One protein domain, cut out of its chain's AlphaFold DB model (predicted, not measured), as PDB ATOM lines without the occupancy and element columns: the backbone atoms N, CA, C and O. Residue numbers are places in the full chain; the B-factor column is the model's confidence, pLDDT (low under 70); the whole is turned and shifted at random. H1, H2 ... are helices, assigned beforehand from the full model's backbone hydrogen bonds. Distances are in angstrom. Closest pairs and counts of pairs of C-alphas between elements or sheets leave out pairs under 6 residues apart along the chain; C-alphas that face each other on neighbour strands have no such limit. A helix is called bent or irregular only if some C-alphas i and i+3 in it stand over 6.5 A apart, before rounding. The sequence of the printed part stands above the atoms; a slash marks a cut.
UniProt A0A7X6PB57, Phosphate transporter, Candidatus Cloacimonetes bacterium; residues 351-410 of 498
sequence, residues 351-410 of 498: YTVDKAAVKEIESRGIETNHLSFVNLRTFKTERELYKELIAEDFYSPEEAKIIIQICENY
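Overview. This is residues 351 to 410 of the 498 residues of the protein "Phosphate transporter" of Candidatus Cloacimonetes bacterium (UniProt A0A7X6PB57). Four short helices make a small compact cluster, their centres at the corners of a four-sided ring: H1, H4, H3 and H2. H4, the longest, has H1 and H3 packed on it at steep tilts, H1 with its closest residue at Cys 407 and H3 at Ala 400, while the short, irregular H2 lies across the ring from H4, near H1 and H3. The printed part has 60 residues with four named helices, H1 to H4 in order along the chain, and no named strand; the class is all helix. It is compact, with a radius of gyration of the C-alphas of 9.9 A, and rounded, with spans of 25 by 24 by 18 A.

Arrangement. H4, residues 397 to 407, touches H3, residues 382 to 389. Their closest C-alphas are those of Leu 389 and Ala 400, 6.0 A apart, and they run opposite ways at a steep tilt of 62 degrees. H4 also touches H1, residues 355 to 363, with the C-alphas of Ala 357 and Cys 407 the closest at 5.7 A. These two run opposite ways at a steep tilt of 44 degrees. H2, residues 369 to 373, is close to but not clearly touching H1, the closest C-alphas being those of Val 358 and Leu 371 at 7.8 A. It is likewise close to but not clearly touching H3, with the C-alphas of Leu 371 and Leu 389 the closest at 7.8 A. H2 and H4 are apart, and so are H1 and H3. In H1 and H4 every O i to N i+4 pair is within hydrogen-bond range. In H3 3 of 4 such pairs are; in H2 0 of 1 is, and 0 of its 2 O i to N i+3 pairs.

Along the chain. H4 is 15.3 A long from first to last C-alpha, from C-alpha 397 at (177.220, 213.941, 206.312) to C-alpha 407 at (167.037, 221.541, 214.748). H1, residues 355 to 363, measures 12.3 A and begins with C-alpha 355 at (157.240, 221.374, 211.799). H3, residues 382 to 389, measures 10.7 A. H2, residues 369 to 373, measures 9.3 A and is irregular, but only just: C-alphas 370 and 373 are 6.7 A apart.

Size, cuts and confidence. The two C-alphas farthest apart are those of Glu 392 and Tyr 410, at 28.2 A. The first and last printed C-alphas, of Tyr 351 and Tyr 410, are 8.8 A apart. The link from H1 to H2 is tight, and those from H2 to H3 and from H3 to H4 are short. The printed part has no cut. Its mean pLDDT is 90.0, and no printed residue is under 70.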
ATOM      1  N   TYR A 351     168.040 219.075 220.547       94.25
ATOM      2  CA  TYR A 351     167.735 219.130 219.119       94.25
ATOM      3  C   TYR A 351     166.325 218.611 218.904       94.25
ATOM      4  O   TYR A 351     165.993 217.528 219.369       94.25
ATOM      5  N   THR A 352     165.452 219.381 218.264       94.25
ATOM      6  CA  THR A 352     164.063 218.960 218.023       94.25
ATOM      7  C   THR A 352     163.717 219.089 216.558       94.25
ATOM      8  O   THR A 352     163.881 220.165 215.988       94.25
ATOM      9  N   VAL A 353     163.184 218.018 215.976       92.38
ATOM     10  CA  VAL A 353     162.700 218.003 214.592       92.38
ATOM     11  C   VAL A 353     161.204 218.322 214.609       92.38
ATOM     12  O   VAL A 353     160.364 217.433 214.616       92.38
ATOM     13  N   ASP A 354     160.846 219.602 214.712       92.44
ATOM     14  CA  ASP A 354     159.448 220.051 214.667       92.44
ATOM     15  C   ASP A 354     159.054 220.574 213.279       92.44
ATOM     16  O   ASP A 354     159.892 220.757 212.399       92.44
ATOM     17  N   LYS A 355     157.762 220.862 213.080       91.38
ATOM     18  CA  LYS A 355     157.240 221.374 211.799       91.38
ATOM     19  C   LYS A 355     157.980 222.622 211.302       91.38
ATOM     20  O   LYS A 355     158.151 222.789 210.100       91.38
ATOM     21  N   ALA A 356     158.411 223.492 212.218       91.81
ATOM     22  CA  ALA A 356     159.166 224.692 211.873       91.81
ATOM     23  C   ALA A 356     160.574 224.349 211.365       91.81
ATOM     24  O   ALA A 356     161.003 224.928 210.373       91.81
ATOM     25  N   ALA A 357     161.265 223.393 212.000       92.62
ATOM     26  CA  ALA A 357     162.547 222.890 211.506       92.62
ATOM     27  C   ALA A 357     162.399 222.231 210.132       92.62
ATOM     28  O   ALA A 357     163.166 222.545 209.236       92.62
ATOM     29  N   VAL A 358     161.391 221.372 209.943       92.69
ATOM     30  CA  VAL A 358     161.157 220.687 208.659       92.69
ATOM     31  C   VAL A 358     160.939 221.691 207.524       92.69
ATOM     32  O   VAL A 358     161.553 221.557 206.472       92.69
ATOM     33  N   LYS A 359     160.139 222.739 207.754       92.62
ATOM     34  CA  LYS A 359     159.917 223.800 206.760       92.62
ATOM     35  C   LYS A 359     161.198 224.575 206.425       92.62
ATOM     36  O   LYS A 359     161.397 224.960 205.279       92.62
ATOM     37  N   GLU A 360     162.056 224.812 207.415       93.06
ATOM     38  CA  GLU A 360     163.350 225.477 207.213       93.06
ATOM     39  C   GLU A 360     164.390 224.561 206.544       93.06
ATOM     40  O   GLU A 360     165.275 225.031 205.842       93.06
ATOM     41  N   ILE A 361     164.291 223.243 206.717       92.88
ATOM     42  CA  ILE A 361     165.114 222.275 205.977       92.88
ATOM     43  C   ILE A 361     164.700 222.269 204.499       92.88
ATOM     44  O   ILE A 361     165.550 222.357 203.613       92.88
ATOM     45  N   GLU A 362     163.392 222.248 204.239       92.75
ATOM     46  CA  GLU A 362     162.823 222.294 202.891       92.75
ATOM     47  C   GLU A 362     163.157 223.610 202.166       92.75
ATOM     48  O   GLU A 362     163.513 223.589 200.988       92.75
ATOM     49  N   SER A 363     163.131 224.755 202.866       90.62
ATOM     50  CA  SER A 363     163.497 226.062 202.289       90.62
ATOM     51  C   SER A 363     164.948 226.117 201.794       90.62
ATOM     52  O   SER A 363     165.261 226.895 200.893       90.62
ATOM     53  N   ARG A 364     165.822 225.261 202.338       89.06
ATOM     54  CA  ARG A 364     167.227 225.113 201.929       89.06
ATOM     55  C   ARG A 364     167.450 224.042 200.861       89.06
ATOM     56  O   ARG A 364     168.597 223.758 200.528       89.06
ATOM     57  N   GLY A 365     166.377 223.464 200.319       90.00
ATOM     58  CA  GLY A 365     166.433 222.485 199.234       90.00
ATOM     59  C   GLY A 365     166.840 221.075 199.665       90.00
ATOM     60  O   GLY A 365     167.220 220.282 198.809       90.00
ATOM     61  N   ILE A 366     166.776 220.755 200.962       91.25
ATOM     62  CA  ILE A 366     167.063 219.410 201.478       91.25
ATOM     63  C   ILE A 366     165.764 218.598 201.510       91.25
ATOM     64  O   ILE A 366     164.737 219.068 202.003       91.25
ATOM     65  N   GLU A 367     165.806 217.366 201.003       88.81
ATOM     66  CA  GLU A 367     164.636 216.488 200.934       88.81
ATOM     67  C   GLU A 367     164.146 216.087 202.337       88.81
ATOM     68  O   GLU A 367     164.918 215.628 203.176       88.81
ATOM     69  N   THR A 368     162.853 216.241 202.631       88.94
ATOM     70  CA  THR A 368     162.306 216.049 203.991       88.94
ATOM     71  C   THR A 368     161.551 214.733 204.193       88.94
ATOM     72  O   THR A 368     161.165 214.418 205.320       88.94
ATOM     73  N   ASN A 369     161.375 213.931 203.138       84.81
ATOM     74  CA  ASN A 369     160.587 212.689 203.151       84.81
ATOM     75  C   ASN A 369     161.066 211.689 204.223       84.81
ATOM     76  O   ASN A 369     160.265 211.040 204.906       84.81
ATOM     77  N   HIS A 370     162.381 211.630 204.431       83.50
ATOM     78  CA  HIS A 370     163.030 210.725 205.377       83.50
ATOM     79  C   HIS A 370     163.042 211.246 206.826       83.50
ATOM     80  O   HIS A 370     163.322 210.487 207.750       83.50
ATOM     81  N   LEU A 371     162.640 212.501 207.080       84.69
ATOM     82  CA  LEU A 371     162.534 213.042 208.445       84.69
ATOM     83  C   LEU A 371     161.341 212.486 209.228       84.69
ATOM     84  O   LEU A 371     161.234 212.728 210.430       84.69
ATOM     85  N   SER A 372     160.441 211.738 208.587       81.06
ATOM     86  CA  SER A 372     159.263 211.144 209.230       81.06
ATOM     87  C   SER A 372     159.609 210.274 210.451       81.06
ATOM     88  O   SER A 372     158.887 210.325 211.445       81.06
ATOM     89  N   PHE A 373     160.748 209.571 210.434       77.62
ATOM     90  CA  PHE A 373     161.235 208.726 211.539       77.62
ATOM     91  C   PHE A 373     161.754 209.508 212.757       77.62
ATOM     92  O   PHE A 373     161.785 208.999 213.883       77.62
ATOM     93  N   VAL A 374     162.162 210.760 212.543       81.00
ATOM     94  CA  VAL A 374     162.682 211.656 213.587       81.00
ATOM     95  C   VAL A 374     161.708 212.786 213.933       81.00
ATOM     96  O   VAL A 374     161.947 213.543 214.873       81.00
ATOM     97  N   ASN A 375     160.586 212.884 213.221       82.38
ATOM     98  CA  ASN A 375     159.604 213.952 213.357       82.38
ATOM     99  C   ASN A 375     159.009 214.009 214.774       82.38
ATOM    100  O   ASN A 375     158.615 212.997 215.352       82.38
ATOM    101  N   LEU A 376     158.931 215.219 215.324       84.62
ATOM    102  CA  LEU A 376     158.488 215.549 216.682       84.62
ATOM    103  C   LEU A 376     159.302 214.897 217.812       84.62
ATOM    104  O   LEU A 376     158.903 214.988 218.974       84.62
ATOM    105  N   ARG A 377     160.455 214.281 217.513       90.12
ATOM    106  CA  ARG A 377     161.386 213.775 218.530       90.12
ATOM    107  C   ARG A 377     162.337 214.882 218.986       90.12
ATOM    108  O   ARG A 377     162.717 215.772 218.217       90.12
ATOM    109  N   THR A 378     162.741 214.792 220.251       92.25
ATOM    110  CA  THR A 378     163.786 215.622 220.851       92.25
ATOM    111  C   THR A 378     164.973 214.746 221.230       92.25
ATOM    112  O   THR A 378     164.810 213.725 221.896       92.25
ATOM    113  N   PHE A 379     166.164 215.169 220.829       94.00
ATOM    114  CA  PHE A 379     167.436 214.505 221.080       94.00
ATOM    115  C   PHE A 379     168.258 215.333 222.068       94.00
ATOM    116  O   PHE A 379     168.247 216.570 222.019       94.00
ATOM    117  N   LYS A 380     168.961 214.658 222.981       91.94
ATOM    118  CA  LYS A 380     169.742 215.312 224.044       91.94
ATOM    119  C   LYS A 380     171.122 215.747 223.570       91.94
ATOM    120  O   LYS A 380     171.756 216.568 224.227       91.94
ATOM    121  N   THR A 381     171.617 215.158 222.486       92.56
ATOM    122  CA  THR A 381     172.943 215.450 221.942       92.56
ATOM    123  C   THR A 381     172.930 215.494 220.422       92.56
ATOM    124  O   THR A 381     172.100 214.859 219.771       92.56
ATOM    125  N   GLU A 382     173.895 216.219 219.864       92.31
ATOM    126  CA  GLU A 382     174.120 216.324 218.424       92.31
ATOM    127  C   GLU A 382     174.337 214.938 217.797       92.31
ATOM    128  O   GLU A 382     173.742 214.584 216.782       92.31
ATOM    129  N   ARG A 383     175.148 214.111 218.467       92.19
ATOM    130  CA  ARG A 383     175.496 212.752 218.047       92.19
ATOM    131  C   ARG A 383     174.291 211.811 217.994       92.19
ATOM    132  O   ARG A 383     174.289 210.914 217.155       92.19
ATOM    133  N   GLU A 384     173.311 211.961 218.885       93.31
ATOM    134  CA  GLU A 384     172.088 211.146 218.854       93.31
ATOM    135  C   GLU A 384     171.277 211.419 217.588       93.31
ATOM    136  O   GLU A 384     170.952 210.477 216.870       93.31
ATOM    137  N   LEU A 385     171.016 212.696 217.281       94.00
ATOM    138  CA  LEU A 385     170.294 213.075 216.067       94.00
ATOM    139  C   LEU A 385     171.085 212.684 214.812       94.00
ATOM    140  O   LEU A 385     170.526 212.107 213.887       94.00
ATOM    141  N   TYR A 386     172.396 212.928 214.795       92.94
ATOM    142  CA  TYR A 386     173.239 212.580 213.653       92.94
ATOM    143  C   TYR A 386     173.172 211.110 213.281       92.94
ATOM    144  O   TYR A 386     173.000 210.806 212.108       92.94
ATOM    145  N   LYS A 387     173.266 210.208 214.269       91.81
ATOM    146  CA  LYS A 387     173.182 208.760 214.041       91.81
ATOM    147  C   LYS A 387     171.887 208.345 213.354       91.81
ATOM    148  O   LYS A 387     171.916 207.404 212.578       91.81
ATOM    149  N   GLU A 388     170.783 209.020 213.654       91.50
ATOM    150  CA  GLU A 388     169.477 208.734 213.057       91.50
ATOM    151  C   GLU A 388     169.368 209.314 211.644       91.50
ATOM    152  O   GLU A 388     168.776 208.689 210.778       91.50
ATOM    153  N   LEU A 389     169.974 210.478 211.387       91.12
ATOM    154  CA  LEU A 389     169.964 211.101 210.058       91.12
ATOM    155  C   LEU A 389     170.816 210.337 209.040       91.12
ATOM    156  O   LEU A 389     170.455 210.266 207.872       91.12
ATOM    157  N   ILE A 390     171.942 209.770 209.471       90.12
ATOM    158  CA  ILE A 390     172.804 208.959 208.596       90.12
ATOM    159  C   ILE A 390     172.425 207.475 208.599       90.12
ATOM    160  O   ILE A 390     173.038 206.693 207.874       90.12
ATOM    161  N   ALA A 391     171.477 207.060 209.446       82.81
ATOM    162  CA  ALA A 391     170.988 205.691 209.412       82.81
ATOM    163  C   ALA A 391     170.373 205.442 208.030       82.81
ATOM    164  O   ALA A 391     169.586 206.251 207.553       82.81
ATOM    165  N   GLU A 392     170.765 204.343 207.385       79.00
ATOM    166  CA  GLU A 392     170.245 203.929 206.070       79.00
ATOM    167  C   GLU A 392     170.597 204.863 204.891       79.00
ATOM    168  O   GLU A 392     169.934 204.822 203.859       79.00
ATOM    169  N   ASP A 393     171.663 205.667 205.020       81.06
ATOM    170  CA  ASP A 393     172.171 206.569 203.968       81.06
ATOM    171  C   ASP A 393     171.132 207.597 203.463       81.06
ATOM    172  O   ASP A 393     171.223 208.084 202.337       81.06
ATOM    173  N   PHE A 394     170.153 207.970 204.304       83.44
ATOM    174  CA  PHE A 394     169.115 208.951 203.953       83.44
ATOM    175  C   PHE A 394     169.657 210.361 203.697       83.44
ATOM    176  O   PHE A 394     169.134 211.071 202.841       83.44
ATOM    177  N   TYR A 395     170.681 210.770 204.447       90.00
ATOM    178  CA  TYR A 395     171.304 212.084 204.338       90.00
ATOM    179  C   TYR A 395     172.819 211.961 204.267       90.00
ATOM    180  O   TYR A 395     173.440 211.212 205.029       90.00
ATOM    181  N   SER A 396     173.442 212.763 203.404       91.19
ATOM    182  CA  SER A 396     174.895 212.903 203.406       91.19
ATOM    183  C   SER A 396     175.387 213.535 204.721       91.19
ATOM    184  O   SER A 396     174.650 214.272 205.386       91.19
ATOM    185  N   PRO A 397     176.660 213.324 205.111       88.50
ATOM    186  CA  PRO A 397     177.220 213.941 206.312       88.50
ATOM    187  C   PRO A 397     177.091 215.469 206.363       88.50
ATOM    188  O   PRO A 397     176.960 216.020 207.454       88.50
ATOM    189  N   GLU A 398     177.132 216.157 205.218       87.81
ATOM    190  CA  GLU A 398     176.986 217.617 205.161       87.81
ATOM    191  C   GLU A 398     175.525 218.060 205.309       87.81
ATOM    192  O   GLU A 398     175.245 218.983 206.074       87.81
ATOM    193  N   GLU A 399     174.574 217.367 204.675       91.44
ATOM    194  CA  GLU A 399     173.140 217.627 204.880       91.44
ATOM    195  C   GLU A 399     172.736 217.378 206.333       91.44
ATOM    196  O   GLU A 399     172.050 218.204 206.935       91.44
ATOM    197  N   ALA A 400     173.225 216.291 206.934       91.88
ATOM    198  CA  ALA A 400     172.960 215.973 208.330       91.88
ATOM    199  C   ALA A 400     173.444 217.090 209.275       91.88
ATOM    200  O   ALA A 400     172.708 217.476 210.183       91.88
ATOM    201  N   LYS A 401     174.632 217.673 209.040       90.38
ATOM    202  CA  LYS A 401     175.119 218.836 209.810       90.38
ATOM    203  C   LYS A 401     174.181 220.039 209.678       90.38
ATOM    204  O   LYS A 401     173.882 220.683 210.683       90.38
ATOM    205  N   ILE A 402     173.694 220.333 208.470       91.62
ATOM    206  CA  ILE A 402     172.760 221.447 208.233       91.62
ATOM    207  C   ILE A 402     171.431 221.200 208.962       91.62
ATOM    208  O   ILE A 402     170.950 222.082 209.675       91.62
ATOM    209  N   ILE A 403     170.864 219.994 208.850       93.81
ATOM    210  CA  ILE A 403     169.625 219.603 209.541       93.81
ATOM    211  C   ILE A 403     169.779 219.763 211.058       93.81
ATOM    212  O   ILE A 403     168.910 220.337 211.714       93.81
ATOM    213  N   ILE A 404     170.897 219.301 211.618       93.38
ATOM    214  CA  ILE A 404     171.205 219.416 213.048       93.38
ATOM    215  C   ILE A 404     171.256 220.881 213.486       93.38
ATOM    216  O   ILE A 404     170.616 221.232 214.477       93.38
ATOM    217  N   GLN A 405     171.948 221.745 212.735       92.12
ATOM    218  CA  GLN A 405     172.007 223.184 213.021       92.12
ATOM    219  C   GLN A 405     170.616 223.833 213.004       92.12
ATOM    220  O   GLN A 405     170.320 224.688 213.837       92.12
ATOM    221  N   ILE A 406     169.737 223.415 212.088       94.00
ATOM    222  CA  ILE A 406     168.353 223.909 212.015       94.00
ATOM    223  C   ILE A 406     167.514 223.398 213.189       94.00
ATOM    224  O   ILE A 406     166.632 224.117 213.665       94.00
ATOM    225  N   CYS A 407     167.771 222.177 213.657       94.75
ATOM    226  CA  CYS A 407     167.037 221.541 214.748       94.75
ATOM    227  C   CYS A 407     167.522 221.962 216.144       94.75
ATOM    228  O   CYS A 407     166.819 221.688 217.120       94.75
ATOM    229  N   GLU A 408     168.675 222.627 216.248       94.31
ATOM    230  CA  GLU A 408     169.272 223.111 217.496       94.31
ATOM    231  C   GLU A 408     168.319 224.059 218.243       94.31
ATOM    232  O   GLU A 408     168.013 225.165 217.792       94.31
ATOM    233  N   ASN A 409     167.849 223.631 219.413       93.62
ATOM    234  CA  ASN A 409     167.098 224.469 220.336       93.62
ATOM    235  C   ASN A 409     168.080 225.297 221.155       93.62
ATOM    236  O   ASN A 409     168.671 224.825 222.128       93.62
ATOM    237  N   TYR A 410     168.199 226.555 220.771       92.81
ATOM    238  CA  TYR A 410     169.041 227.537 221.419       92.81
ATOM    239  C   TYR A 410     168.127 228.676 221.890       92.81
ATOM    240  O   TYR A 410     167.887 229.610 221.124       92.81
TER     241      TYR A 410